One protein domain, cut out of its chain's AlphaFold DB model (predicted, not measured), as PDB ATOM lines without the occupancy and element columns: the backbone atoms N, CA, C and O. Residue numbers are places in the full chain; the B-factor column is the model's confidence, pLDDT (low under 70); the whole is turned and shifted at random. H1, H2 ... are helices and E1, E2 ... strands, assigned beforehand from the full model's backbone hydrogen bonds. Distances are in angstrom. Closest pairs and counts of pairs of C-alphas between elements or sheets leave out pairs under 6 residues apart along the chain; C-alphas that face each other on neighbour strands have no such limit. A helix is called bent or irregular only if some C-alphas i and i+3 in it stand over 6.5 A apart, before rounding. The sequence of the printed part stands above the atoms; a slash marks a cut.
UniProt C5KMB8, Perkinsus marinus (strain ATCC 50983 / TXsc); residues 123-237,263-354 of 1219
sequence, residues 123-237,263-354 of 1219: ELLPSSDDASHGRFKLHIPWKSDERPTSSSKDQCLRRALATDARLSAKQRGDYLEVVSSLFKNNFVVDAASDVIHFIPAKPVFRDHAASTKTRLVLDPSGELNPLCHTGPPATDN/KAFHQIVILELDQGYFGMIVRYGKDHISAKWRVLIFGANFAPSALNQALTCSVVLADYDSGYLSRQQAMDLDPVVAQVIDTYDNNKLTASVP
ATOM      1  N   GLU A 123     206.590 175.877 197.935       94.25
ATOM      2  CA  GLU A 123     205.526 176.137 196.969       94.25
ATOM      3  C   GLU A 123     204.830 174.819 196.620       94.25
ATOM      4  O   GLU A 123     205.417 173.737 196.720       94.25
ATOM      5  N   LEU A 124     203.584 174.903 196.160       93.56
ATOM      6  CA  LEU A 124     202.852 173.761 195.624       93.56
ATOM      7  C   LEU A 124     202.644 173.965 194.124       93.56
ATOM      8  O   LEU A 124     202.192 175.025 193.693       93.56
ATOM      9  N   LEU A 125     203.010 172.972 193.316       92.44
ATOM     10  CA  LEU A 125     202.779 173.020 191.873       92.44
ATOM     11  C   LEU A 125     201.281 172.890 191.548       92.44
ATOM     12  O   LEU A 125     200.543 172.321 192.352       92.44
ATOM     13  N   PRO A 126     200.822 173.366 190.375       89.44
ATOM     14  CA  PRO A 126     199.450 173.147 189.919       89.44
ATOM     15  C   PRO A 126     199.072 171.659 189.872       89.44
ATOM     16  O   PRO A 126     199.945 170.803 189.704       89.44
ATOM     17  N   SER A 127     197.775 171.359 189.973       88.25
ATOM     18  CA  SER A 127     197.251 169.988 189.880       88.25
ATOM     19  C   SER A 127     197.696 169.283 188.589       88.25
ATOM     20  O   SER A 127     197.550 169.841 187.499       88.25
ATOM     21  N   SER A 128     198.173 168.043 188.703       86.56
ATOM     22  CA  SER A 128     198.537 167.170 187.577       86.56
ATOM     23  C   SER A 128     197.890 165.785 187.709       86.56
ATOM     24  O   SER A 128     197.413 165.421 188.784       86.56
ATOM     25  N   ASP A 129     197.886 164.990 186.632       80.12
ATOM     26  CA  ASP A 129     197.276 163.643 186.616       80.12
ATOM     27  C   ASP A 129     197.866 162.699 187.682       80.12
ATOM     28  O   ASP A 129     197.191 161.811 188.195       80.12
ATOM     29  N   ASP A 130     199.139 162.895 188.017       79.69
ATOM     30  CA  ASP A 130     199.910 162.112 188.982       79.69
ATOM     31  C   ASP A 130     200.001 162.759 190.379       79.69
ATOM     32  O   ASP A 130     200.566 162.153 191.289       79.69
ATOM     33  N   ALA A 131     199.462 163.970 190.551       87.62
ATOM     34  CA  ALA A 131     199.378 164.694 191.818       87.62
ATOM     35  C   ALA A 131     198.208 165.690 191.770       87.62
ATOM     36  O   ALA A 131     198.381 166.883 191.502       87.62
ATOM     37  N   SER A 132     196.996 165.197 192.026       85.88
ATOM     38  CA  SER A 132     195.762 165.979 191.885       85.88
ATOM     39  C   SER A 132     195.716 167.224 192.774       85.88
ATOM     40  O   SER A 132     195.045 168.188 192.428       85.88
ATOM     41  N   HIS A 133     196.417 167.222 193.910       88.31
ATOM     42  CA  HIS A 133     196.504 168.367 194.820       88.31
ATOM     43  C   HIS A 133     197.805 169.166 194.654       88.31
ATOM     44  O   HIS A 133     197.957 170.215 195.274       88.31
ATOM     45  N   GLY A 134     198.699 168.736 193.762       90.31
ATOM     46  CA  GLY A 134     199.970 169.392 193.472       90.31
ATOM     47  C   GLY A 134     201.170 168.725 194.143       90.31
ATOM     48  O   GLY A 134     201.066 168.082 195.185       90.31
ATOM     49  N   ARG A 135     202.344 168.868 193.522       92.69
ATOM     50  CA  ARG A 135     203.627 168.380 194.060       92.69
ATOM     51  C   ARG A 135     204.323 169.474 194.863       92.69
ATOM     52  O   ARG A 135     204.328 170.634 194.447       92.69
ATOM     53  N   PHE A 136     204.973 169.094 195.960       95.38
ATOM     54  CA  PHE A 136     205.779 170.014 196.761       95.38
ATOM     55  C   PHE A 136     207.031 170.465 196.010       95.38
ATOM     56  O   PHE A 136     207.765 169.653 195.437       95.38
ATOM     57  N   LYS A 137     207.292 171.768 196.072       95.75
ATOM     58  CA  LYS A 137     208.446 172.425 195.477       95.75
ATOM     59  C   LYS A 137     209.228 173.172 196.555       95.75
ATOM     60  O   LYS A 137     208.678 174.008 197.263       95.75
ATOM     61  N   LEU A 138     210.508 172.843 196.678       95.75
ATOM     62  CA  LEU A 138     211.412 173.368 197.695       95.75
ATOM     63  C   LEU A 138     212.285 174.487 197.120       95.75
ATOM     64  O   LEU A 138     212.955 174.298 196.099       95.75
ATOM     65  N   HIS A 139     212.336 175.612 197.829       93.81
ATOM     66  CA  HIS A 139     213.396 176.610 197.679       93.81
ATOM     67  C   HIS A 139     214.615 176.142 198.465       93.81
ATOM     68  O   HIS A 139     214.491 175.785 199.641       93.81
ATOM     69  N   ILE A 140     215.790 176.100 197.836       92.88
ATOM     70  CA  ILE A 140     216.970 175.574 198.522       92.88
ATOM     71  C   ILE A 140     217.318 176.490 199.704       92.88
ATOM     72  O   ILE A 140     217.401 177.707 199.530       92.88
ATOM     73  N   PRO A 141     217.515 175.935 200.916       92.44
ATOM     74  CA  PRO A 141     217.715 176.734 202.117       92.44
ATOM     75  C   PRO A 141     219.163 177.234 202.205       92.44
ATOM     76  O   PRO A 141     219.945 176.772 203.037       92.44
ATOM     77  N   TRP A 142     219.538 178.148 201.314       91.00
ATOM     78  CA  TRP A 142     220.847 178.799 201.296       91.00
ATOM     79  C   TRP A 142     221.076 179.617 202.576       91.00
ATOM     80  O   TRP A 142     220.162 180.286 203.049       91.00
ATOM     81  N   LYS A 143     222.293 179.570 203.135       89.12
ATOM     82  CA  LYS A 143     222.669 180.342 204.337       89.12
ATOM     83  C   LYS A 143     222.918 181.823 204.061       89.12
ATOM     84  O   LYS A 143     222.749 182.660 204.940       89.12
ATOM     85  N   SER A 144     223.381 182.130 202.856       86.81
ATOM     86  CA  SER A 144     223.737 183.470 202.392       86.81
ATOM     87  C   SER A 144     223.502 183.562 200.883       86.81
ATOM     88  O   SER A 144     223.037 182.602 200.264       86.81
ATOM     89  N   ASP A 145     223.844 184.692 200.266       86.50
ATOM     90  CA  ASP A 145     223.830 184.855 198.805       86.50
ATOM     91  C   ASP A 145     224.991 184.126 198.098       86.50
ATOM     92  O   ASP A 145     225.043 184.077 196.869       86.50
ATOM     93  N   GLU A 146     225.907 183.506 198.851       85.56
ATOM     94  CA  GLU A 146     226.996 182.706 198.290       85.56
ATOM     95  C   GLU A 146     226.471 181.420 197.641       85.56
ATOM     96  O   GLU A 146     225.532 180.778 198.123       85.56
ATOM     97  N   ARG A 147     227.077 181.026 196.516       87.31
ATOM     98  CA  ARG A 147     226.669 179.851 195.737       87.31
ATOM     99  C   ARG A 147     227.882 179.008 195.321       87.31
ATOM    100  O   ARG A 147     228.959 179.572 195.124       87.31
ATOM    101  N   PRO A 148     227.720 177.678 195.159       83.25
ATOM    102  CA  PRO A 148     228.792 176.800 194.692       83.25
ATOM    103  C   PRO A 148     229.337 177.221 193.324       83.25
ATOM    104  O   PRO A 148     228.583 177.662 192.452       83.25
ATOM    105  N   THR A 149     230.639 177.033 193.111       71.44
ATOM    106  CA  THR A 149     231.321 177.454 191.877       71.44
ATOM    107  C   THR A 149     231.458 176.309 190.865       71.44
ATOM    108  O   THR A 149     231.259 175.130 191.177       71.44
ATOM    109  N   SER A 150     231.784 176.647 189.610       62.91
ATOM    110  CA  SER A 150     231.845 175.709 188.475       62.91
ATOM    111  C   SER A 150     233.141 174.899 188.358       62.91
ATOM    112  O   SER A 150     233.275 174.064 187.457       62.91
ATOM    113  N   SER A 151     234.089 175.071 189.287       58.12
ATOM    114  CA  SER A 151     235.395 174.390 189.302       58.12
ATOM    115  C   SER A 151     235.316 172.862 189.417       58.12
ATOM    116  O   SER A 151     236.317 172.174 189.204       58.12
ATOM    117  N   SER A 152     234.145 172.290 189.716       66.94
ATOM    118  CA  SER A 152     233.981 170.853 189.960       66.94
ATOM    119  C   SER A 152     233.767 169.991 188.705       66.94
ATOM    120  O   SER A 152     233.828 168.759 188.811       66.94
ATOM    121  N   LYS A 153     233.566 170.571 187.508       80.00
ATOM    122  CA  LYS A 153     233.241 169.799 186.286       80.00
ATOM    123  C   LYS A 153     234.331 168.789 185.906       80.00
ATOM    124  O   LYS A 153     234.049 167.595 185.780       80.00
ATOM    125  N   ASP A 154     235.584 169.230 185.804       80.69
ATOM    126  CA  ASP A 154     236.719 168.366 185.433       80.69
ATOM    127  C   ASP A 154     237.018 167.303 186.494       80.69
ATOM    128  O   ASP A 154     237.474 166.194 186.196       80.69
ATOM    129  N   GLN A 155     236.764 167.624 187.763       83.12
ATOM    130  CA  GLN A 155     236.903 166.674 188.859       83.12
ATOM    131  C   GLN A 155     235.821 165.588 188.783       83.12
ATOM    132  O   GLN A 155     236.137 164.400 188.898       83.12
ATOM    133  N   CYS A 156     234.565 165.973 188.546       85.44
ATOM    134  CA  CYS A 156     233.450 165.045 188.379       85.44
ATOM    135  C   CYS A 156     233.638 164.150 187.155       85.44
ATOM    136  O   CYS A 156     233.421 162.944 187.254       85.44
ATOM    137  N   LEU A 157     234.125 164.698 186.036       86.88
ATOM    138  CA  LEU A 157     234.385 163.932 184.818       86.88
ATOM    139  C   LEU A 157     235.477 162.883 185.046       86.88
ATOM    140  O   LEU A 157     235.278 161.708 184.737       86.88
ATOM    141  N   ARG A 158     236.605 163.271 185.661       86.31
ATOM    142  CA  ARG A 158     237.681 162.331 186.019       86.31
ATOM    143  C   ARG A 158     237.183 161.218 186.941       86.31
ATOM    144  O   ARG A 158     237.520 160.055 186.728       86.31
ATOM    145  N   ARG A 159     236.358 161.550 187.942       86.19
ATOM    146  CA  ARG A 159     235.760 160.564 188.858       86.19
ATOM    147  C   ARG A 159     234.780 159.632 188.145       86.19
ATOM    148  O   ARG A 159     234.817 158.431 188.407       86.19
ATOM    149  N   ALA A 160     233.949 160.150 187.242       85.88
ATOM    150  CA  ALA A 160     233.005 159.354 186.462       85.88
ATOM    151  C   ALA A 160     233.739 158.357 185.549       85.88
ATOM    152  O   ALA A 160     233.461 157.161 185.615       85.88
ATOM    153  N   LEU A 161     234.756 158.819 184.810       87.75
ATOM    154  CA  LEU A 161     235.600 157.972 183.959       87.75
ATOM    155  C   LEU A 161     236.323 156.886 184.767       87.75
ATOM    156  O   LEU A 161     236.308 155.714 184.396       87.75
ATOM    157  N   ALA A 162     236.921 157.257 185.904       86.62
ATOM    158  CA  ALA A 162     237.605 156.308 186.779       86.62
ATOM    159  C   ALA A 162     236.646 155.273 187.386       86.62
ATOM    160  O   ALA A 162     237.020 154.114 187.566       86.62
ATOM    161  N   THR A 163     235.418 155.682 187.709       85.25
ATOM    162  CA  THR A 163     234.383 154.791 188.243       85.25
ATOM    163  C   THR A 163     233.930 153.803 187.177       85.25
ATOM    164  O   THR A 163     233.949 152.602 187.424       85.25
ATOM    165  N   ASP A 164     233.598 154.282 185.981       85.56
ATOM    166  CA  ASP A 164     233.133 153.448 184.871       85.56
ATOM    167  C   ASP A 164     234.202 152.453 184.385       85.56
ATOM    168  O   ASP A 164     233.885 151.300 184.081       85.56
ATOM    169  N   ALA A 165     235.483 152.840 184.406       85.69
ATOM    170  CA  ALA A 165     236.602 151.948 184.088       85.69
ATOM    171  C   ALA A 165     236.718 150.742 185.044       85.69
ATOM    172  O   ALA A 165     237.241 149.701 184.654       85.69
ATOM    173  N   ARG A 166     236.221 150.864 186.282       86.19
ATOM    174  CA  ARG A 166     236.279 149.814 187.317       86.19
ATOM    175  C   ARG A 166     235.059 148.890 187.321       86.19
ATOM    176  O   ARG A 166     235.085 147.875 188.013       86.19
ATOM    177  N   LEU A 167     233.991 149.230 186.596       87.25
ATOM    178  CA  LEU A 167     232.764 148.433 186.578       87.25
ATOM    179  C   LEU A 167     232.925 147.180 185.707       87.25
ATOM    180  O   LEU A 167     233.344 147.258 184.549       87.25
ATOM    181  N   SER A 168     232.514 146.028 186.241       88.19
ATOM    182  CA  SER A 168     232.321 144.814 185.435       88.19
ATOM    183  C   SER A 168     231.187 145.000 184.415       88.19
ATOM    184  O   SER A 168     230.338 145.877 184.572       88.19
ATOM    185  N   ALA A 169     231.122 144.155 183.380       85.19
ATOM    186  CA  ALA A 169     230.079 144.252 182.351       85.19
ATOM    187  C   ALA A 169     228.652 144.208 182.936       85.19
ATOM    188  O   ALA A 169     227.799 144.993 182.529       85.19
ATOM    189  N   LYS A 170     228.422 143.347 183.939       85.62
ATOM    190  CA  LYS A 170     227.144 143.250 184.658       85.62
ATOM    191  C   LYS A 170     226.838 144.534 185.439       85.62
ATOM    192  O   LYS A 170     225.800 145.145 185.225       85.62
ATOM    193  N   GLN A 171     227.780 144.987 186.270       87.69
ATOM    194  CA  GLN A 171     227.636 146.215 187.065       87.69
ATOM    195  C   GLN A 171     227.427 147.459 186.195       87.69
ATOM    196  O   GLN A 171     226.665 148.352 186.559       87.69
ATOM    197  N   ARG A 172     228.090 147.527 185.035       87.94
ATOM    198  CA  ARG A 172     227.893 148.606 184.065       87.94
ATOM    199  C   ARG A 172     226.484 148.566 183.473       87.94
ATOM    200  O   ARG A 172     225.872 149.621 183.354       87.94
ATOM    201  N   GLY A 173     225.967 147.379 183.147       86.06
ATOM    202  CA  GLY A 173     224.576 147.197 182.721       86.06
ATOM    203  C   GLY A 173     223.584 147.710 183.767       86.06
ATOM    204  O   GLY A 173     222.779 148.587 183.460       86.06
ATOM    205  N   ASP A 174     223.726 147.258 185.017       86.56
ATOM    206  CA  ASP A 174     222.847 147.661 186.123       86.56
ATOM    207  C   ASP A 174     222.920 149.179 186.400       86.56
ATOM    208  O   ASP A 174     221.922 149.823 186.719       86.56
ATOM    209  N   TYR A 175     224.107 149.781 186.271       89.12
ATOM    210  CA  TYR A 175     224.293 151.228 186.399       89.12
ATOM    211  C   TYR A 175     223.580 152.009 185.282       89.12
ATOM    212  O   TYR A 175     222.867 152.971 185.574       89.12
ATOM    213  N   LEU A 176     223.735 151.593 184.020       89.38
ATOM    214  CA  LEU A 176     223.096 152.249 182.874       89.38
ATOM    215  C   LEU A 176     221.568 152.159 182.932       89.38
ATOM    216  O   LEU A 176     220.888 153.108 182.538       89.38
ATOM    217  N   GLU A 177     221.022 151.060 183.451       88.94
ATOM    218  CA  GLU A 177     219.582 150.906 183.672       88.94
ATOM    219  C   GLU A 177     219.059 151.933 184.687       88.94
ATOM    220  O   GLU A 177     218.072 152.626 184.422       88.94
ATOM    221  N   VAL A 178     219.765 152.111 185.812       88.56
ATOM    222  CA  VAL A 178     219.413 153.120 186.823       88.56
ATOM    223  C   VAL A 178     219.441 154.521 186.220       88.56
ATOM    224  O   VAL A 178     218.460 155.251 186.365       88.56
ATOM    225  N   VAL A 179     220.509 154.887 185.504       89.25
ATOM    226  CA  VAL A 179     220.618 156.205 184.855       89.25
ATOM    227  C   VAL A 179     219.485 156.407 183.847       89.25
ATOM    228  O   VAL A 179     218.803 157.430 183.892       89.25
ATOM    229  N   SER A 180     219.201 155.411 183.003       89.31
ATOM    230  CA  SER A 180     218.105 155.476 182.026       89.31
ATOM    231  C   SER A 180     216.743 155.657 182.693       89.31
ATOM    232  O   SER A 180     215.901 156.412 182.207       89.31
ATOM    233  N   SER A 181     216.534 155.025 183.850       89.31
ATOM    234  CA  SER A 181     215.315 155.203 184.634       89.31
ATOM    235  C   SER A 181     215.166 156.628 185.189       89.31
ATOM    236  O   SER A 181     214.040 157.112 185.288       89.31
ATOM    237  N   LEU A 182     216.261 157.322 185.527       89.88
ATOM    238  CA  LEU A 182     216.214 158.703 186.029       89.88
ATOM    239  C   LEU A 182     215.752 159.678 184.940       89.88
ATOM    240  O   LEU A 182     214.882 160.508 185.206       89.88
ATOM    241  N   PHE A 183     216.266 159.522 183.716       90.19
ATOM    242  CA  PHE A 183     215.834 160.308 182.556       90.19
ATOM    243  C   PHE A 183     214.392 159.985 182.151       90.19
ATOM    244  O   PHE A 183     213.593 160.894 181.945       90.19
ATOM    245  N   LYS A 184     214.016 158.698 182.106       89.94
ATOM    246  CA  LYS A 184     212.650 158.276 181.748       89.94
ATOM    247  C   LYS A 184     211.588 158.826 182.708       89.94
ATOM    248  O   LYS A 184     210.499 159.166 182.267       89.94
ATOM    249  N   ASN A 185     211.905 158.906 184.002       86.69
ATOM    250  CA  ASN A 185     211.009 159.465 185.021       86.69
ATOM    251  C   ASN A 185     211.111 160.998 185.143       86.69
ATOM    252  O   ASN A 185     210.497 161.563 186.041       86.69
ATOM    253  N   ASN A 186     211.890 161.670 184.284       88.81
ATOM    254  CA  ASN A 186     212.061 163.127 184.275       88.81
ATOM    255  C   ASN A 186     212.590 163.719 185.605       88.81
ATOM    256  O   ASN A 186     212.400 164.898 185.897       88.81
ATOM    257  N   PHE A 187     213.291 162.914 186.414       91.00
ATOM    258  CA  PHE A 187     213.990 163.390 187.620       91.00
ATOM    259  C   PHE A 187     215.268 164.153 187.271       91.00
ATOM    260  O   PHE A 187     215.715 165.032 188.009       91.00
ATOM    261  N   VAL A 188     215.849 163.797 186.127       91.06
ATOM    262  CA  VAL A 188     217.077 164.355 185.578       91.06
ATOM    263  C   VAL A 188     216.813 164.730 184.126       91.06
ATOM    264  O   VAL A 188     216.156 163.979 183.403       91.06
ATOM    265  N   VAL A 189     217.350 165.869 183.695       89.94
ATOM    266  CA  VAL A 189     217.295 166.324 182.299       89.94
ATOM    267  C   VAL A 189     218.692 166.609 181.761       89.94
ATOM    268  O   VAL A 189     219.609 166.941 182.518       89.94
ATOM    269  N   ASP A 190     218.852 166.457 180.448       83.81
ATOM    270  CA  ASP A 190     220.068 166.862 179.747       83.81
ATOM    271  C   ASP A 190     220.159 168.393 179.756       83.81
ATOM    272  O   ASP A 190     219.182 169.081 179.451       83.81
ATOM    273  N   ALA A 191     221.296 168.926 180.198       69.75
ATOM    274  CA  ALA A 191     221.483 170.361 180.373       69.75
ATOM    275  C   ALA A 191     222.967 170.745 180.355       69.75
ATOM    276  O   ALA A 191     223.494 171.306 181.314       69.75
ATOM    277  N   ALA A 192     223.665 170.442 179.260       62.66
ATOM    278  CA  ALA A 192     225.095 170.726 179.136       62.66
ATOM    279  C   ALA A 192     225.486 172.216 179.305       62.66
ATOM    280  O   ALA A 192     226.627 172.481 179.693       62.66
ATOM    281  N   SER A 193     224.576 173.164 179.037       62.06
ATOM    282  CA  SER A 193     224.811 174.620 179.081       62.06
ATOM    283  C   SER A 193     224.350 175.329 180.361       62.06
ATOM    284  O   SER A 193     224.845 176.414 180.641       62.06
ATOM    285  N   ASP A 194     223.447 174.728 181.143       75.31
ATOM    286  CA  ASP A 194     222.755 175.419 182.253       75.31
ATOM    287  C   ASP A 194     223.227 174.956 183.641       75.31
ATOM    288  O   ASP A 194     222.668 175.350 184.666       75.31
ATOM    289  N   VAL A 195     224.212 174.056 183.689       84.12
ATOM    290  CA  VAL A 195     224.761 173.534 184.942       84.12
ATOM    291  C   VAL A 195     225.885 174.439 185.427       84.12
ATOM    292  O   VAL A 195     226.921 174.570 184.776       84.12
ATOM    293  N   ILE A 196     225.684 175.007 186.612       87.06
ATOM    294  CA  ILE A 196     226.632 175.871 187.312       87.06
ATOM    295  C   ILE A 196     227.576 175.028 188.172       87.06
ATOM    296  O   ILE A 196     228.783 175.234 188.113       87.06
ATOM    297  N   HIS A 197     227.058 174.047 188.921       88.56
ATOM    298  CA  HIS A 197     227.854 173.212 189.828       88.56
ATOM    299  C   HIS A 197     227.607 171.717 189.606       88.56
ATOM    300  O   HIS A 197     226.469 171.283 189.432       88.56
ATOM    301  N   PHE A 198     228.679 170.920 189.631       88.62
ATOM    302  CA  PHE A 198     228.627 169.466 189.464       88.62
ATOM    303  C   PHE A 198     228.903 168.731 190.777       88.62
ATOM    304  O   PHE A 198     229.913 168.973 191.440       88.62
ATOM    305  N   ILE A 199     228.042 167.765 191.090       89.62
ATOM    306  CA  ILE A 199     228.122 166.888 192.252       89.62
ATOM    307  C   ILE A 199     228.657 165.518 191.798       89.62
ATOM    308  O   ILE A 199     228.085 164.896 190.892       89.62
ATOM    309  N   PRO A 200     229.736 165.000 192.414       88.00
ATOM    310  CA  PRO A 200     230.260 163.680 192.088       88.00
ATOM    311  C   PRO A 200     229.227 162.576 192.344       88.00
ATOM    312  O   PRO A 200     228.656 162.487 193.432       88.00
ATOM    313  N   ALA A 201     229.041 161.691 191.363       87.12
ATOM    314  CA  ALA A 201     228.144 160.542 191.450       87.12
ATOM    315  C   ALA A 201     228.933 159.224 191.432       87.12
ATOM    316  O   ALA A 201     229.907 159.084 190.688       87.12
ATOM    317  N   LYS A 202     228.501 158.234 192.220       86.31
ATOM    318  CA  LYS A 202     229.046 156.866 192.185       86.31
ATOM    319  C   LYS A 202     227.946 155.810 192.364       86.31
ATOM    320  O   LYS A 202     227.064 155.996 193.205       86.31
ATOM    321  N   PRO A 203     227.978 154.689 191.626       88.19
ATOM    322  CA  PRO A 203     227.054 153.589 191.844       88.19
ATOM    323  C   PRO A 203     227.473 152.763 193.067       88.19
ATOM    324  O   PRO A 203     228.651 152.476 193.282       88.19
ATOM    325  N   VAL A 204     226.488 152.355 193.862       85.50
ATOM    326  CA  VAL A 204     226.633 151.404 194.965       85.50
ATOM    327  C   VAL A 204     225.777 150.184 194.658       85.50
ATOM    328  O   VAL A 204     224.553 150.289 194.550       85.50
ATOM    329  N   PHE A 205     226.431 149.033 194.535       82.44
ATOM    330  CA  PHE A 205     225.799 147.752 194.231       82.44
ATOM    331  C   PHE A 205     225.436 147.019 195.524       82.44
ATOM    332  O   PHE A 205     226.222 146.955 196.469       82.44
ATOM    333  N   ARG A 206     224.217 146.496 195.570       72.00
ATOM    334  CA  ARG A 206     223.601 145.760 196.672       72.00
ATOM    335  C   ARG A 206     222.990 144.488 196.099       72.00
ATOM    336  O   ARG A 206     221.775 144.395 195.937       72.00
ATOM    337  N   ASP A 207     223.833 143.506 195.796       62.94
ATOM    338  CA  ASP A 207     223.413 142.258 195.141       62.94
ATOM    339  C   ASP A 207     222.323 141.491 195.916       62.94
ATOM    340  O   ASP A 207     221.546 140.745 195.322       62.94
ATOM    341  N   HIS A 208     222.224 141.713 197.231       56.41
ATOM    342  CA  HIS A 208     221.250 141.085 198.131       56.41
ATOM    343  C   HIS A 208     219.945 141.888 198.321       56.41
ATOM    344  O   HIS A 208     219.061 141.444 199.051       56.41
ATOM    345  N   ALA A 209     219.805 143.073 197.714       58.69
ATOM    346  CA  ALA A 209     218.598 143.889 197.855       58.69
ATOM    347  C   ALA A 209     217.466 143.385 196.942       58.69
ATOM    348  O   ALA A 209     217.657 143.213 195.739       58.69
ATOM    349  N   ALA A 210     216.265 143.217 197.505       50.84
ATOM    350  CA  ALA A 210     215.107 142.681 196.784       50.84
ATOM    351  C   ALA A 210     214.595 143.593 195.649       50.84
ATOM    352  O   ALA A 210     214.113 143.093 194.640       50.84
ATOM    353  N   SER A 211     214.701 144.921 195.795       51.22
ATOM    354  CA  SER A 211     214.075 145.890 194.874       51.22
ATOM    355  C   SER A 211     215.044 146.862 194.197       51.22
ATOM    356  O   SER A 211     214.843 147.210 193.040       51.22
ATOM    357  N   THR A 212     216.107 147.310 194.875       61.88
ATOM    358  CA  THR A 212     217.071 148.276 194.309       61.88
ATOM    359  C   THR A 212     218.491 147.734 194.406       61.88
ATOM    360  O   THR A 212     219.237 148.064 195.333       61.88
ATOM    361  N   LYS A 213     218.856 146.877 193.446       69.75
ATOM    362  CA  LYS A 213     220.181 146.240 193.386       69.75
ATOM    363  C   LYS A 213     221.315 147.235 193.144       69.75
ATOM    364  O   LYS A 213     222.420 146.999 193.607       69.75
ATOM    365  N   THR A 214     221.039 148.375 192.513       82.50
ATOM    366  CA  THR A 214     222.036 149.423 192.257       82.50
ATOM    367  C   THR A 214     221.458 150.783 192.627       82.50
ATOM    368  O   THR A 214     220.354 151.119 192.209       82.50
ATOM    369  N   ARG A 215     222.181 151.574 193.430       82.75
ATOM    370  CA  ARG A 215     221.803 152.952 193.793       82.75
ATOM    371  C   ARG A 215     222.865 153.934 193.314       82.75
ATOM    372  O   ARG A 215     224.050 153.689 193.522       82.75
ATOM    373  N   LEU A 216     222.446 155.053 192.727       87.00
ATOM    374  CA  LEU A 216     223.343 156.163 192.411       87.00
ATOM    375  C   LEU A 216     223.471 157.060 193.647       87.00
ATOM    376  O   LEU A 216     222.480 157.618 194.105       87.00
ATOM    377  N   VAL A 217     224.673 157.152 194.215       86.56
ATOM    378  CA  VAL A 217     224.958 157.972 195.397       86.56
ATOM    379  C   VAL A 217     225.705 159.223 194.965       86.56
ATOM    380  O   VAL A 217     226.733 159.131 194.293       86.56
ATOM    381  N   LEU A 218     225.183 160.374 195.371       87.69
ATOM    382  CA  LEU A 218     225.778 161.684 195.146       87.69
ATOM    383  C   LEU A 218     226.553 162.120 196.389       87.69
ATOM    384  O   LEU A 218     226.173 161.780 197.510       87.69
ATOM    385  N   ASP A 219     227.634 162.866 196.184       85.12
ATOM    386  CA  ASP A 219     228.478 163.395 197.256       85.12
ATOM    387  C   ASP A 219     228.468 164.935 197.277       85.12
ATOM    388  O   ASP A 219     229.392 165.568 196.764       85.12
ATOM    389  N   PRO A 220     227.423 165.561 197.852       85.00
ATOM    390  CA  PRO A 220     227.319 167.018 197.956       85.00
ATOM    391  C   PRO A 220     228.128 167.607 199.128       85.00
ATOM    392  O   PRO A 220     227.944 168.772 199.477       85.00
ATOM    393  N   SER A 221     229.005 166.821 199.769       78.69
ATOM    394  CA  SER A 221     229.740 167.238 200.973       78.69
ATOM    395  C   SER A 221     230.820 168.297 200.734       78.69
ATOM    396  O   SER A 221     231.247 168.922 201.699       78.69
ATOM    397  N   GLY A 222     231.238 168.503 199.480       75.44
ATOM    398  CA  GLY A 222     232.271 169.467 199.094       75.44
ATOM    399  C   GLY A 222     231.835 170.924 199.261       75.44
ATOM    400  O   GLY A 222     232.083 171.524 200.299       75.44
ATOM    401  N   GLU A 223     231.209 171.503 198.233       79.94
ATOM    402  CA  GLU A 223     230.833 172.931 198.228       79.94
ATOM    403  C   GLU A 223     229.359 173.173 198.591       79.94
ATOM    404  O   GLU A 223     229.033 174.204 199.164       79.94
ATOM    405  N   LEU A 224     228.457 172.227 198.300       86.38
ATOM    406  CA  LEU A 224     227.015 172.450 198.450       86.38
ATOM    407  C   LEU A 224     226.552 172.433 199.916       86.38
ATOM    408  O   LEU A 224     225.948 173.388 200.388       86.38
ATOM    409  N   ASN A 225     226.830 171.351 200.653       90.00
ATOM    410  CA  ASN A 225     226.330 171.182 202.023       90.00
ATOM    411  C   ASN A 225     226.750 172.307 203.001       90.00
ATOM    412  O   ASN A 225     225.909 172.705 203.809       90.00
ATOM    413  N   PRO A 226     227.993 172.833 202.979       89.44
ATOM    414  CA  PRO A 226     228.388 173.938 203.858       89.44
ATOM    415  C   PRO A 226     227.559 175.220 203.676       89.44
ATOM    416  O   PRO A 226     227.347 175.942 204.651       89.44
ATOM    417  N   LEU A 227     227.055 175.463 202.460       90.06
ATOM    418  CA  LEU A 227     226.306 176.667 202.078       90.06
ATOM    419  C   LEU A 227     224.795 176.574 202.343       90.06
ATOM    420  O   LEU A 227     224.087 177.565 202.174       90.06
ATOM    421  N   CYS A 228     224.290 175.415 202.776       89.50
ATOM    422  CA  CYS A 228     222.867 175.205 203.051       89.50
ATOM    423  C   CYS A 228     222.590 174.989 204.546       89.50
ATOM    424  O   CYS A 228     223.347 174.318 205.257       89.50
ATOM    425  N   HIS A 229     221.459 175.499 205.032       89.38
ATOM    426  CA  HIS A 229     220.945 175.165 206.355       89.38
ATOM    427  C   HIS A 229     220.473 173.711 206.398       89.38
ATOM    428  O   HIS A 229     219.728 173.264 205.538       89.38
ATOM    429  N   THR A 230     220.824 172.987 207.461       86.38
ATOM    430  CA  THR A 230     220.397 171.584 207.663       86.38
ATOM    431  C   THR A 230     218.900 171.420 207.955       86.38
ATOM    432  O   THR A 230     218.366 170.323 207.799       86.38
ATOM    433  N   GLY A 231     218.228 172.501 208.360       81.12
ATOM    434  CA  GLY A 231     216.824 172.504 208.769       81.12
ATOM    435  C   GLY A 231     216.587 172.044 210.209       81.12
ATOM    436  O   GLY A 231     217.522 171.607 210.904       81.12
ATOM    437  N   PRO A 232     215.332 172.146 210.674       80.12
ATOM    438  CA  PRO A 232     214.932 171.637 211.977       80.12
ATOM    439  C   PRO A 232     215.086 170.105 212.018       80.12
ATOM    440  O   PRO A 232     214.879 169.432 210.996       80.12
ATOM    441  N   PRO A 233     215.462 169.521 213.174       70.94
ATOM    442  CA  PRO A 233     215.418 168.071 213.352       70.94
ATOM    443  C   PRO A 233     213.975 167.571 213.204       70.94
ATOM    444  O   PRO A 233     213.036 168.321 213.453       70.94
ATOM    445  N   ALA A 234     213.793 166.300 212.827       70.50
ATOM    446  CA  ALA A 234     212.461 165.699 212.807       70.50
ATOM    447  C   ALA A 234     211.808 165.846 214.192       70.50
ATOM    448  O   ALA A 234     212.392 165.441 215.202       70.50
ATOM    449  N   THR A 235     210.639 166.480 214.239       66.81
ATOM    450  CA  THR A 235     209.907 166.743 215.477       66.81
ATOM    451  C   THR A 235     208.812 165.702 215.663       66.81
ATOM    452  O   THR A 235     208.062 165.397 214.743       66.81
ATOM    453  N   ASP A 236     208.698 165.172 216.880       71.38
ATOM    454  CA  ASP A 236     207.648 164.224 217.265       71.38
ATOM    455  C   ASP A 236     206.459 164.972 217.900       71.38
ATOM    456  O   ASP A 236     206.041 164.676 219.022       71.38
ATOM    457  N   ASN A 237     205.969 166.009 217.211       67.69
ATOM    458  CA  ASN A 237     204.874 166.855 217.700       67.69
ATOM    459  C   ASN A 237     203.510 166.381 217.182       67.69
ATOM    460  O   ASN A 237     202.602 166.177 217.981       67.69
ATOM    461  N   LYS A 263     210.604 156.163 196.124       85.38
ATOM    462  CA  LYS A 263     211.516 157.240 195.700       85.38
ATOM    463  C   LYS A 263     211.163 158.588 196.352       85.38
ATOM    464  O   LYS A 263     211.198 159.607 195.672       85.38
ATOM    465  N   ALA A 264     210.853 158.579 197.651       88.44
ATOM    466  CA  ALA A 264     210.293 159.709 198.400       88.44
ATOM    467  C   ALA A 264     210.981 161.065 198.128       88.44
ATOM    468  O   ALA A 264     210.310 162.034 197.789       88.44
ATOM    469  N   PHE A 265     212.320 161.119 198.171       90.75
ATOM    470  CA  PHE A 265     213.079 162.342 197.862       90.75
ATOM    471  C   PHE A 265     212.806 162.872 196.447       90.75
ATOM    472  O   PHE A 265     212.554 164.056 196.268       90.75
ATOM    473  N   HIS A 266     212.772 161.996 195.441       90.56
ATOM    474  CA  HIS A 266     212.578 162.396 194.046       90.56
ATOM    475  C   HIS A 266     211.156 162.889 193.737       90.56
ATOM    476  O   HIS A 266     210.904 163.316 192.614       90.56
ATOM    477  N   GLN A 267     210.222 162.818 194.690       90.81
ATOM    478  CA  GLN A 267     208.874 163.363 194.516       90.81
ATOM    479  C   GLN A 267     208.802 164.866 194.812       90.81
ATOM    480  O   GLN A 267     207.846 165.514 194.389       90.81
ATOM    481  N   ILE A 268     209.818 165.417 195.485       94.19
ATOM    482  CA  ILE A 268     209.933 166.842 195.801       94.19
ATOM    483  C   ILE A 268     210.706 167.543 194.685       94.19
ATOM    484  O   ILE A 268     211.831 167.158 194.364       94.19
ATOM    485  N   VAL A 269     210.119 168.587 194.109       94.88
ATOM    486  CA  VAL A 269     210.721 169.385 193.033       94.88
ATOM    487  C   VAL A 269     211.625 170.469 193.628       94.88
ATOM    488  O   VAL A 269     211.308 171.040 194.665       94.88
ATOM    489  N   ILE A 270     212.755 170.762 192.987       94.38
ATOM    490  CA  ILE A 270     213.631 171.888 193.352       94.38
ATOM    491  C   ILE A 270     213.235 173.115 192.520       94.38
ATOM    492  O   ILE A 270     212.943 172.974 191.329       94.38
ATOM    493  N   LEU A 271     213.264 174.310 193.116       93.88
ATOM    494  CA  LEU A 271     213.071 175.585 192.415       93.88
ATOM    495  C   LEU A 271     213.937 175.686 191.146       93.88
ATOM    496  O   LEU A 271     215.132 175.400 191.176       93.88
ATOM    497  N   GLU A 272     213.357 176.119 190.024       90.31
ATOM    498  CA  GLU A 272     214.019 176.118 188.710       90.31
ATOM    499  C   GLU A 272     215.314 176.939 188.696       90.31
ATOM    500  O   GLU A 272     216.274 176.553 188.030       90.31
ATOM    501  N   LEU A 273     215.355 178.026 189.473       88.75
ATOM    502  CA  LEU A 273     216.529 178.886 189.633       88.75
ATOM    503  C   LEU A 273     217.694 178.177 190.345       88.75
ATOM    504  O   LEU A 273     218.853 178.475 190.065       88.75
ATOM    505  N   ASP A 274     217.400 177.215 191.221       90.38
ATOM    506  CA  ASP A 274     218.408 176.490 192.000       90.38
ATOM    507  C   ASP A 274     218.892 175.204 191.309       90.38
ATOM    508  O   ASP A 274     219.970 174.698 191.622       90.38
ATOM    509  N   GLN A 275     218.137 174.667 190.342       91.06
ATOM    510  CA  GLN A 275     218.466 173.404 189.656       91.06
ATOM    511  C   GLN A 275     219.847 173.424 188.973       91.06
ATOM    512  O   GLN A 275     220.484 172.376 188.838       91.06
ATOM    513  N   GLY A 276     220.343 174.604 188.581       88.69
ATOM    514  CA  GLY A 276     221.679 174.777 188.000       88.69
ATOM    515  C   GLY A 276     222.823 174.342 188.928       88.69
ATOM    516  O   GLY A 276     223.889 173.962 188.442       88.69
ATOM    517  N   TYR A 277     222.614 174.319 190.248       90.12
ATOM    518  CA  TYR A 277     223.627 173.899 191.226       90.12
ATOM    519  C   TYR A 277     223.648 172.384 191.490       90.12
ATOM    520  O   TYR A 277     224.538 171.885 192.177       90.12
ATOM    521  N   PHE A 278     222.692 171.636 190.929       91.38
ATOM    522  CA  PHE A 278     222.549 170.190 191.114       91.38
ATOM    523  C   PHE A 278     222.898 169.435 189.828       91.38
ATOM    524  O   PHE A 278     222.127 168.616 189.322       91.38
ATOM    525  N   GLY A 279     224.072 169.718 189.272       90.19
ATOM    526  CA  GLY A 279     224.614 169.008 188.122       90.19
ATOM    527  C   GLY A 279     225.244 167.668 188.482       90.19
ATOM    528  O   GLY A 279     225.726 167.461 189.591       90.19
ATOM    529  N   MET A 280     225.319 166.756 187.519       90.25
ATOM    530  CA  MET A 280     226.120 165.536 187.603       90.25
ATOM    531  C   MET A 280     226.677 165.147 186.233       90.25
ATOM    532  O   MET A 280     226.160 165.555 185.192       90.25
ATOM    533  N   ILE A 281     227.725 164.324 186.236       89.44
ATOM    534  CA  ILE A 281     228.264 163.704 185.024       89.44
ATOM    535  C   ILE A 281     228.032 162.205 185.124       89.44
ATOM    536  O   ILE A 281     228.512 161.555 186.054       89.44
ATOM    537  N   VAL A 282     227.292 161.662 184.162       87.75
ATOM    538  CA  VAL A 282     226.921 160.245 184.116       87.75
ATOM    539  C   VAL A 282     227.147 159.679 182.726       87.75
ATOM    540  O   VAL A 282     227.158 160.401 181.731       87.75
ATOM    541  N   ARG A 283     227.323 158.360 182.653       86.19
ATOM    542  CA  ARG A 283     227.395 157.659 181.374       86.19
ATOM    543  C   ARG A 283     225.976 157.381 180.896       86.19
ATOM    544  O   ARG A 283     225.209 156.746 181.616       86.19
ATOM    545  N   TYR A 284     225.652 157.820 179.686       80.75
ATOM    546  CA  TYR A 284     224.382 157.531 179.033       80.75
ATOM    547  C   TYR A 284     224.663 156.939 177.652       80.75
ATOM    548  O   TYR A 284     225.224 157.585 176.769       80.75
ATOM    549  N   GLY A 285     224.361 155.651 177.484       80.62
ATOM    550  CA  GLY A 285     224.796 154.899 176.308       80.62
ATOM    551  C   GLY A 285     226.326 154.764 176.227       80.62
ATOM    552  O   GLY A 285     226.960 154.148 177.096       80.62
ATOM    553  N   LYS A 286     226.931 155.287 175.151       76.44
ATOM    554  CA  LYS A 286     228.387 155.213 174.921       76.44
ATOM    555  C   LYS A 286     229.162 156.398 175.499       76.44
ATOM    556  O   LYS A 286     230.337 156.214 175.813       76.44
ATOM    557  N   ASP A 287     228.498 157.527 175.716       83.19
ATOM    558  CA  ASP A 287     229.140 158.797 176.043       83.19
ATOM    559  C   ASP A 287     228.889 159.214 177.499       83.19
ATOM    560  O   ASP A 287     227.957 158.747 178.161       83.19
ATOM    561  N   HIS A 288     229.758 160.084 178.017       87.00
ATOM    562  CA  HIS A 288     229.559 160.746 179.305       87.00
ATOM    563  C   HIS A 288     228.896 162.099 179.061       87.00
ATOM    564  O   HIS A 288     229.471 162.954 178.388       87.00
ATOM    565  N   ILE A 289     227.700 162.285 179.612       87.62
ATOM    566  CA  ILE A 289     226.892 163.492 179.427       87.62
ATOM    567  C   ILE A 289     226.775 164.278 180.733       87.62
ATOM    568  O   ILE A 289     226.901 163.727 181.831       87.62
ATOM    569  N   SER A 290     226.550 165.585 180.601       88.94
ATOM    570  CA  SER A 290     226.243 166.481 181.718       88.94
ATOM    571  C   SER A 290     224.733 166.544 181.904       88.94
ATOM    572  O   SER A 290     224.011 166.815 180.953       88.94
ATOM    573  N   ALA A 291     224.255 166.305 183.118       89.31
ATOM    574  CA  ALA A 291     222.831 166.279 183.418       89.31
ATOM    575  C   ALA A 291     222.529 167.092 184.679       89.31
ATOM    576  O   ALA A 291     223.389 167.192 185.555       89.31
ATOM    577  N   LYS A 292     221.318 167.648 184.792       90.81
ATOM    578  CA  LYS A 292     220.866 168.388 185.983       90.81
ATOM    579  C   LYS A 292     219.690 167.701 186.661       90.81
ATOM    580  O   LYS A 292     218.797 167.180 185.989       90.81
ATOM    581  N   TRP A 293     219.690 167.710 187.989       92.69
ATOM    582  CA  TRP A 293     218.571 167.228 188.791       92.69
ATOM    583  C   TRP A 293     217.464 168.279 188.863       92.69
ATOM    584  O   TRP A 293     217.725 169.459 189.078       92.69
ATOM    585  N   ARG A 294     216.217 167.832 188.706       92.38
ATOM    586  CA  ARG A 294     215.009 168.661 188.880       92.38
ATOM    587  C   ARG A 294     214.350 168.474 190.240       92.38
ATOM    588  O   ARG A 294     213.487 169.254 190.629       92.38
ATOM    589  N   VAL A 295     214.720 167.402 190.925       93.56
ATOM    590  CA  VAL A 295     214.085 166.912 192.145       93.56
ATOM    591  C   VAL A 295     215.115 166.772 193.253       93.56
ATOM    592  O   VAL A 295     216.316 166.687 192.986       93.56
ATOM    593  N   LEU A 296     214.639 166.746 194.492       93.56
ATOM    594  CA  LEU A 296     215.478 166.672 195.677       93.56
ATOM    595  C   LEU A 296     216.360 165.418 195.646       93.56
ATOM    596  O   LEU A 296     215.887 164.291 195.479       93.56
ATOM    597  N   ILE A 297     217.663 165.624 195.827       89.81
ATOM    598  CA  ILE A 297     218.656 164.554 195.798       89.81
ATOM    599  C   ILE A 297     218.890 163.938 197.177       89.81
ATOM    600  O   ILE A 297     218.835 164.605 198.211       89.81
ATOM    601  N   PHE A 298     219.252 162.657 197.188       84.19
ATOM    602  CA  PHE A 298     219.773 162.014 198.388       84.19
ATOM    603  C   PHE A 298     221.215 162.467 198.676       84.19
ATOM    604  O   PHE A 298     222.033 162.569 197.764       84.19
ATOM    605  N   GLY A 299     221.539 162.680 199.955       83.56
ATOM    606  CA  GLY A 299     222.884 163.040 200.425       83.56
ATOM    607  C   GLY A 299     223.072 164.524 200.753       83.56
ATOM    608  O   GLY A 299     224.013 164.862 201.472       83.56
ATOM    609  N   ALA A 300     222.173 165.399 200.290       88.44
ATOM    610  CA  ALA A 300     222.157 166.792 200.722       88.44
ATOM    611  C   ALA A 300     221.772 166.878 202.208       88.44
ATOM    612  O   ALA A 300     220.864 166.177 202.663       88.44
ATOM    613  N   ASN A 301     222.465 167.719 202.975       88.69
ATOM    614  CA  ASN A 301     222.308 167.788 204.433       88.69
ATOM    615  C   ASN A 301     220.900 168.234 204.886       88.69
ATOM    616  O   ASN A 301     220.454 167.825 205.954       88.69
ATOM    617  N   PHE A 302     220.195 169.011 204.060       90.94
ATOM    618  CA  PHE A 302     218.831 169.491 204.293       90.94
ATOM    619  C   PHE A 302     217.738 168.527 203.811       90.94
ATOM    620  O   PHE A 302     216.589 168.635 204.243       90.94
ATOM    621  N   ALA A 303     218.067 167.569 202.937       91.44
ATOM    622  CA  ALA A 303     217.075 166.709 202.291       91.44
ATOM    623  C   ALA A 303     216.213 165.892 203.277       91.44
ATOM    624  O   ALA A 303     215.004 165.813 203.055       91.44
ATOM    625  N   PRO A 304     216.753 165.310 204.372       90.44
ATOM    626  CA  PRO A 304     215.930 164.579 205.337       90.44
ATOM    627  C   PRO A 304     214.901 165.467 206.048       90.44
ATOM    628  O   PRO A 304     213.760 165.049 206.232       90.44
ATOM    629  N   SER A 305     215.286 166.695 206.414       90.12
ATOM    630  CA  SER A 305     214.375 167.660 207.046       90.12
ATOM    631  C   SER A 305     213.294 168.122 206.068       90.12
ATOM    632  O   SER A 305     212.115 168.145 206.418       90.12
ATOM    633  N   ALA A 306     213.681 168.398 204.820       92.19
ATOM    634  CA  ALA A 306     212.749 168.779 203.766       92.19
ATOM    635  C   ALA A 306     211.712 167.677 203.487       92.19
ATOM    636  O   ALA A 306     210.517 167.954 203.409       92.19
ATOM    637  N   LEU A 307     212.149 166.418 203.398       92.50
ATOM    638  CA  LEU A 307     211.236 165.292 203.216       92.50
ATOM    639  C   LEU A 307     210.266 165.149 204.396       92.50
ATOM    640  O   LEU A 307     209.069 164.982 204.182       92.50
ATOM    641  N   ASN A 308     210.761 165.261 205.633       90.75
ATOM    642  CA  ASN A 308     209.913 165.179 206.821       90.75
ATOM    643  C   ASN A 308     208.854 166.297 206.859       90.75
ATOM    644  O   ASN A 308     207.698 166.027 207.174       90.75
ATOM    645  N   GLN A 309     209.227 167.528 206.498       90.88
ATOM    646  CA  GLN A 309     208.311 168.670 206.394       90.88
ATOM    647  C   GLN A 309     207.215 168.431 205.341       90.88
ATOM    648  O   GLN A 309     206.035 168.563 205.651       90.88
ATOM    649  N   ALA A 310     207.576 167.990 204.131       92.62
ATOM    650  CA  ALA A 310     206.602 167.717 203.072       92.62
ATOM    651  C   ALA A 310     205.629 166.575 203.434       92.62
ATOM    652  O   ALA A 310     204.424 166.673 203.196       92.62
ATOM    653  N   LEU A 311     206.135 165.494 204.040       92.38
ATOM    654  CA  LEU A 311     205.303 164.364 204.463       92.38
ATOM    655  C   LEU A 311     204.395 164.734 205.646       92.38
ATOM    656  O   LEU A 311     203.231 164.339 205.652       92.38
ATOM    657  N   THR A 312     204.884 165.534 206.600       91.06
ATOM    658  CA  THR A 312     204.065 166.068 207.705       91.06
ATOM    659  C   THR A 312     202.944 166.952 207.167       91.06
ATOM    660  O   THR A 312     201.779 166.704 207.480       91.06
ATOM    661  N   CYS A 313     203.273 167.891 206.277       92.25
ATOM    662  CA  CYS A 313     202.305 168.775 205.640       92.25
ATOM    663  C   CYS A 313     201.221 167.978 204.894       92.25
ATOM    664  O   CYS A 313     200.039 168.286 205.015       92.25
ATOM    665  N   SER A 314     201.595 166.909 204.178       92.38
ATOM    666  CA  SER A 314     200.647 166.018 203.486       92.38
ATOM    667  C   SER A 314     199.663 165.324 204.442       92.38
ATOM    668  O   SER A 314     198.490 165.138 204.112       92.38
ATOM    669  N   VAL A 315     200.107 164.960 205.651       91.75
ATOM    670  CA  VAL A 315     199.242 164.364 206.684       91.75
ATOM    671  C   VAL A 315     198.327 165.417 207.318       91.75
ATOM    672  O   VAL A 315     197.137 165.162 207.488       91.75
ATOM    673  N   VAL A 316     198.845 166.611 207.626       92.00
ATOM    674  CA  VAL A 316     198.050 167.716 208.199       92.00
ATOM    675  C   VAL A 316     196.965 168.182 207.223       92.00
ATOM    676  O   VAL A 316     195.812 168.341 207.621       92.00
ATOM    677  N   LEU A 317     197.303 168.332 205.938       91.94
ATOM    678  CA  LEU A 317     196.348 168.691 204.885       91.94
ATOM    679  C   LEU A 317     195.251 167.628 204.712       91.94
ATOM    680  O   LEU A 317     194.101 167.981 204.469       91.94
ATOM    681  N   ALA A 318     195.563 166.343 204.906       91.00
ATOM    682  CA  ALA A 318     194.561 165.275 204.878       91.00
ATOM    683  C   ALA A 318     193.538 165.393 206.017       91.00
ATOM    684  O   ALA A 318     192.344 165.167 205.812       91.00
ATOM    685  N   ASP A 319     193.998 165.743 207.220       91.06
ATOM    686  CA  ASP A 319     193.125 165.933 208.381       91.06
ATOM    687  C   ASP A 319     192.286 167.215 208.271       91.06
ATOM    688  O   ASP A 319     191.135 167.228 208.718       91.06
ATOM    689  N   TYR A 320     192.828 168.263 207.640       91.88
ATOM    690  CA  TYR A 320     192.076 169.454 207.227       91.88
ATOM    691  C   TYR A 320     190.983 169.094 206.211       91.88
ATOM    692  O   TYR A 320     189.812 169.395 206.436       91.88
ATOM    693  N   ASP A 321     191.329 168.354 205.156       88.38
ATOM    694  CA  ASP A 321     190.382 167.913 204.126       88.38
ATOM    695  C   ASP A 321     189.261 167.026 204.662       88.38
ATOM    696  O   ASP A 321     188.133 167.076 204.170       88.38
ATOM    697  N   SER A 322     189.575 166.215 205.669       86.62
ATOM    698  CA  SER A 322     188.623 165.315 206.324       86.62
ATOM    699  C   SER A 322     187.750 166.030 207.365       86.62
ATOM    700  O   SER A 322     186.863 165.408 207.948       86.62
ATOM    701  N   GLY A 323     187.990 167.323 207.620       87.25
ATOM    702  CA  GLY A 323     187.227 168.146 208.560       87.25
ATOM    703  C   GLY A 323     187.610 167.988 210.036       87.25
ATOM    704  O   GLY A 323     186.908 168.518 210.897       87.25
ATOM    705  N   TYR A 324     188.708 167.291 210.365       88.81
ATOM    706  CA  TYR A 324     189.188 167.168 211.752       88.81
ATOM    707  C   TYR A 324     189.949 168.403 212.237       88.81
ATOM    708  O   TYR A 324     190.039 168.625 213.446       88.81
ATOM    709  N   LEU A 325     190.513 169.184 211.313       90.75
ATOM    710  CA  LEU A 325     191.196 170.442 211.593       90.75
ATOM    711  C   LEU A 325     190.499 171.578 210.846       90.75
ATOM    712  O   LEU A 325     190.191 171.460 209.663       90.75
ATOM    713  N   SER A 326     190.285 172.704 211.524       93.56
ATOM    714  CA  SER A 326     189.944 173.953 210.837       93.56
ATOM    715  C   SER A 326     191.162 174.513 210.095       93.56
ATOM    716  O   SER A 326     192.303 174.215 210.448       93.56
ATOM    717  N   ARG A 327     190.924 175.386 209.108       92.94
ATOM    718  CA  ARG A 327     191.986 176.046 208.329       92.94
ATOM    719  C   ARG A 327     193.041 176.703 209.227       92.94
ATOM    720  O   ARG A 327     194.227 176.467 209.042       92.94
ATOM    721  N   GLN A 328     192.608 177.451 210.245       92.12
ATOM    722  CA  GLN A 328     193.525 178.103 211.186       92.12
ATOM    723  C   GLN A 328     194.315 177.085 212.020       92.12
ATOM    724  O   GLN A 328     195.526 177.210 212.145       92.12
ATOM    725  N   GLN A 329     193.660 176.033 212.527       90.62
ATOM    726  CA  GLN A 329     194.341 174.985 213.298       90.62
ATOM    727  C   GLN A 329     195.394 174.238 212.474       90.62
ATOM    728  O   GLN A 329     196.424 173.865 213.020       90.62
ATOM    729  N   ALA A 330     195.148 174.010 211.181       90.75
ATOM    730  CA  ALA A 330     196.117 173.376 210.291       90.75
ATOM    731  C   ALA A 330     197.350 174.270 210.061       90.75
ATOM    732  O   ALA A 330     198.474 173.777 210.101       90.75
ATOM    733  N   MET A 331     197.144 175.581 209.888       91.31
ATOM    734  CA  MET A 331     198.223 176.565 209.726       91.31
ATOM    735  C   MET A 331     199.058 176.752 211.001       91.31
ATOM    736  O   MET A 331     200.275 176.879 210.918       91.31
ATOM    737  N   ASP A 332     198.418 176.750 212.173       88.88
ATOM    738  CA  ASP A 332     199.108 176.886 213.463       88.88
ATOM    739  C   ASP A 332     199.933 175.633 213.811       88.88
ATOM    740  O   ASP A 332     200.907 175.705 214.563       88.88
ATOM    741  N   LEU A 333     199.526 174.470 213.291       87.06
ATOM    742  CA  LEU A 333     200.148 173.179 213.575       87.06
ATOM    743  C   LEU A 333     201.418 172.931 212.749       87.06
ATOM    744  O   LEU A 333     202.369 172.346 213.269       87.06
ATOM    745  N   ASP A 334     201.427 173.342 211.479       87.69
ATOM    746  CA  ASP A 334     202.567 173.177 210.576       87.69
ATOM    747  C   ASP A 334     202.799 174.462 209.751       87.69
ATOM    748  O   ASP A 334     201.966 174.816 208.910       87.69
ATOM    749  N   PRO A 335     203.940 175.160 209.929       88.25
ATOM    750  CA  PRO A 335     204.238 176.392 209.199       88.25
ATOM    751  C   PRO A 335     204.344 176.185 207.683       88.25
ATOM    752  O   PRO A 335     204.185 177.141 206.925       88.25
ATOM    753  N   VAL A 336     204.596 174.958 207.215       91.75
ATOM    754  CA  VAL A 336     204.597 174.643 205.781       91.75
ATOM    755  C   VAL A 336     203.180 174.708 205.219       91.75
ATOM    756  O   VAL A 336     202.986 175.240 204.128       91.75
ATOM    757  N   VAL A 337     202.174 174.271 205.984       92.12
ATOM    758  CA  VAL A 337     200.757 174.364 205.594       92.12
ATOM    759  C   VAL A 337     200.361 175.820 205.378       92.12
ATOM    760  O   VAL A 337     199.722 176.129 204.376       92.12
ATOM    761  N   ALA A 338     200.802 176.732 206.249       91.81
ATOM    762  CA  ALA A 338     200.533 178.162 206.097       91.81
ATOM    763  C   ALA A 338     201.058 178.752 204.773       91.81
ATOM    764  O   ALA A 338     200.477 179.711 204.272       91.81
ATOM    765  N   GLN A 339     202.112 178.170 204.191       93.75
ATOM    766  CA  GLN A 339     202.681 178.605 202.912       93.75
ATOM    767  C   GLN A 339     201.934 178.037 201.696       93.75
ATOM    768  O   GLN A 339     201.903 178.679 200.648       93.75
ATOM    769  N   VAL A 340     201.341 176.839 201.808       94.50
ATOM    770  CA  VAL A 340     200.811 176.094 200.647       94.50
ATOM    771  C   VAL A 340     199.287 175.942 200.617       94.50
ATOM    772  O   VAL A 340     198.752 175.583 199.568       94.50
ATOM    773  N   ILE A 341     198.574 176.207 201.721       93.44
ATOM    774  CA  ILE A 341     197.136 175.905 201.861       93.44
ATOM    775  C   ILE A 341     196.251 176.619 200.830       93.44
ATOM    776  O   ILE A 341     195.303 176.024 200.329       93.44
ATOM    777  N   ASP A 342     196.587 177.852 200.445       92.44
ATOM    778  CA  ASP A 342     195.832 178.596 199.426       92.44
ATOM    779  C   ASP A 342     195.938 177.938 198.049       92.44
ATOM    780  O   ASP A 342     194.947 177.759 197.340       92.44
ATOM    781  N   THR A 343     197.149 177.536 197.667       92.06
ATOM    782  CA  THR A 343     197.385 176.819 196.411       92.06
ATOM    783  C   THR A 343     196.768 175.425 196.451       92.06
ATOM    784  O   THR A 343     196.233 174.967 195.445       92.06
ATOM    785  N   TYR A 344     196.786 174.771 197.612       91.88
ATOM    786  CA  TYR A 344     196.147 173.478 197.831       91.88
ATOM    787  C   TYR A 344     194.629 173.533 197.604       91.88
ATOM    788  O   TYR A 344     194.099 172.749 196.815       91.88
ATOM    789  N   ASP A 345     193.941 174.496 198.227       91.31
ATOM    790  CA  ASP A 345     192.497 174.701 198.054       91.31
ATOM    791  C   ASP A 345     192.152 175.011 196.585       91.31
ATOM    792  O   ASP A 345     191.198 174.457 196.036       91.31
ATOM    793  N   ASN A 346     192.969 175.826 195.906       90.62
ATOM    794  CA  ASN A 346     192.800 176.116 194.479       90.62
ATOM    795  C   ASN A 346     192.991 174.872 193.595       90.62
ATOM    796  O   ASN A 346     192.156 174.603 192.732       90.62
ATOM    797  N   ASN A 347     194.048 174.087 193.826       90.12
ATOM    798  CA  ASN A 347     194.324 172.856 193.079       90.12
ATOM    799  C   ASN A 347     193.197 171.829 193.232       90.12
ATOM    800  O   ASN A 347     192.817 171.166 192.269       90.12
ATOM    801  N   LYS A 348     192.632 171.719 194.439       84.88
ATOM    802  CA  LYS A 348     191.497 170.839 194.733       84.88
ATOM    803  C   LYS A 348     190.248 171.217 193.935       84.88
ATOM    804  O   LYS A 348     189.522 170.330 193.494       84.88
ATOM    805  N   LEU A 349     190.005 172.512 193.723       84.00
ATOM    806  CA  LEU A 349     188.887 173.007 192.909       84.00
ATOM    807  C   LEU A 349     189.085 172.743 191.410       84.00
ATOM    808  O   LEU A 349     188.106 172.536 190.694       84.00
ATOM    809  N   THR A 350     190.329 172.765 190.927       79.12
ATOM    810  CA  THR A 350     190.662 172.550 189.510       79.12
ATOM    811  C   THR A 350     190.895 171.085 189.143       79.12
ATOM    812  O   THR A 350     190.937 170.761 187.955       79.12
ATOM    813  N   ALA A 351     191.049 170.200 190.128       73.44
ATOM    814  CA  ALA A 351     191.266 168.778 189.909       73.44
ATOM    815  C   ALA A 351     190.069 168.131 189.184       73.44
ATOM    816  O   ALA A 351     188.916 168.238 189.595       73.44
ATOM    817  N   SER A 352     190.353 167.413 188.100       57.03
ATOM    818  CA  SER A 352     189.370 166.843 187.169       57.03
ATOM    819  C   SER A 352     188.630 165.596 187.684       57.03
ATOM    820  O   SER A 352     187.752 165.085 186.988       57.03
ATOM    821  N   VAL A 353     188.935 165.105 188.893       54.69
ATOM    822  CA  VAL A 353     188.330 163.891 189.467       54.69
ATOM    823  C   VAL A 353     187.859 164.143 190.908       54.69
ATOM    824  O   VAL A 353     188.686 164.167 191.821       54.69
ATOM    825  N   PRO A 354     186.543 164.272 191.160       49.34
ATOM    826  CA  PRO A 354     186.011 164.213 192.512       49.34
ATOM    827  C   PRO A 354     186.012 162.751 192.971       49.34
ATOM    828  O   PRO A 354     185.194 161.946 192.533       49.34
TER     829      PRO A 354
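What this domain is: This is residues 123 to 237 and 263 to 354 of the 1219 residues of a protein of Perkinsus marinus (strain ATCC 50983 / TXsc) (UniProt C5KMB8). The model is an elongated body of two lobes: at one end the helices H1 and H2 pack on the sheet E2 E6 E5 and the hairpin E3 E4, and at the other H4, H5 and H6 form a helical cluster. H3 and E1 lie between them. The printed part has 207 residues, mixed in class, with six named helices and six named strands in the order E1 H1 H2 E2 E3 E4 H3 E5 E6 H4 H5 H6; both sheets are antiparallel. It is compact, with a radius of gyration of the C-alphas of 19.0 A, and spans 58 by 39 by 33 A.

How they stand to each other: The larger sheet runs E2, residues 188 to 190, E6, residues 287 to 293, E5, residues 279 to 284. N 189 and O 292 are within hydrogen-bond range at 3.0 A, and in the hairpin E5 and E6 N 282 and O 289 at 3.1 A. H1, residues 150 to 166, makes two layers with this sheet, a helix on one face; it is over E5 at a height over the sheet of 8.2 A, with the closest C-alphas, Leu 157 and Ile 281, 6.1 A apart. H2, residues 169 to 184, is on the sheet at a height of 8.7 A, and its C-alpha of Leu 176 is 6.7 A from that of Tyr 284 in E5. In the hairpin E3, residues 201 to 205, and E4, residues 214 to 218, N 204 and O 215 are 2.8 A apart; the closest C-alphas of H2 and E4, Asp 174 and Thr 214, are 6.4 A apart. The hub H4, residues 303 to 321, touches H6, residues 335 to 350, at Cys 313 and Val 337, 5.8 A between C-alphas, a steep tilt of 55 degrees, the same way. H4 and H5, residues 327 to 333, form a helical hairpin, closest at the C-alphas of Val 316 and Ala 330, 6.3 A; H5 and H6 touch only at the corner. H3, residues 264 to 267, only just touches H4, with 3 pairs of C-alphas within 8 A, the closest those of Phe 265 and Leu 307, 6.4 A apart. E1, residues 136 to 138, pairs with no named strand. Every O i to N i+4 pair is within hydrogen-bond range in H2, H4 and H5, against 10 of 13 in H1 and 9 of 12 in H6; H3 is too short for such a pair.

Where its parts are: E1 begins at C-alpha 136, (205.779, 170.014, 196.761). H4 is 26.8 A long, H1 26.3 A, H6 24.2 A, H2 22.4 A and E6 18.6 A. H1 and H6 are irregular: C-alphas 151 and 154 are 7.3 A apart, and C-alphas 339 and 342 are 7.7 A apart. H6 ends at C-alpha 350, (190.662, 172.550, 189.510).

The domain as a whole: The two C-alphas farthest apart, of Ala 165 and Ser 326, are 58.1 A apart. Residues 238 to 262 are not printed, and C-alphas 237 and 263 are 24.9 A apart across the cut. The links E1 to H1 and H3 to E5 are long. The mean pLDDT of the printed part is 85.5, with 18 residues under 70, among them 207 to 213 and 352 to 354.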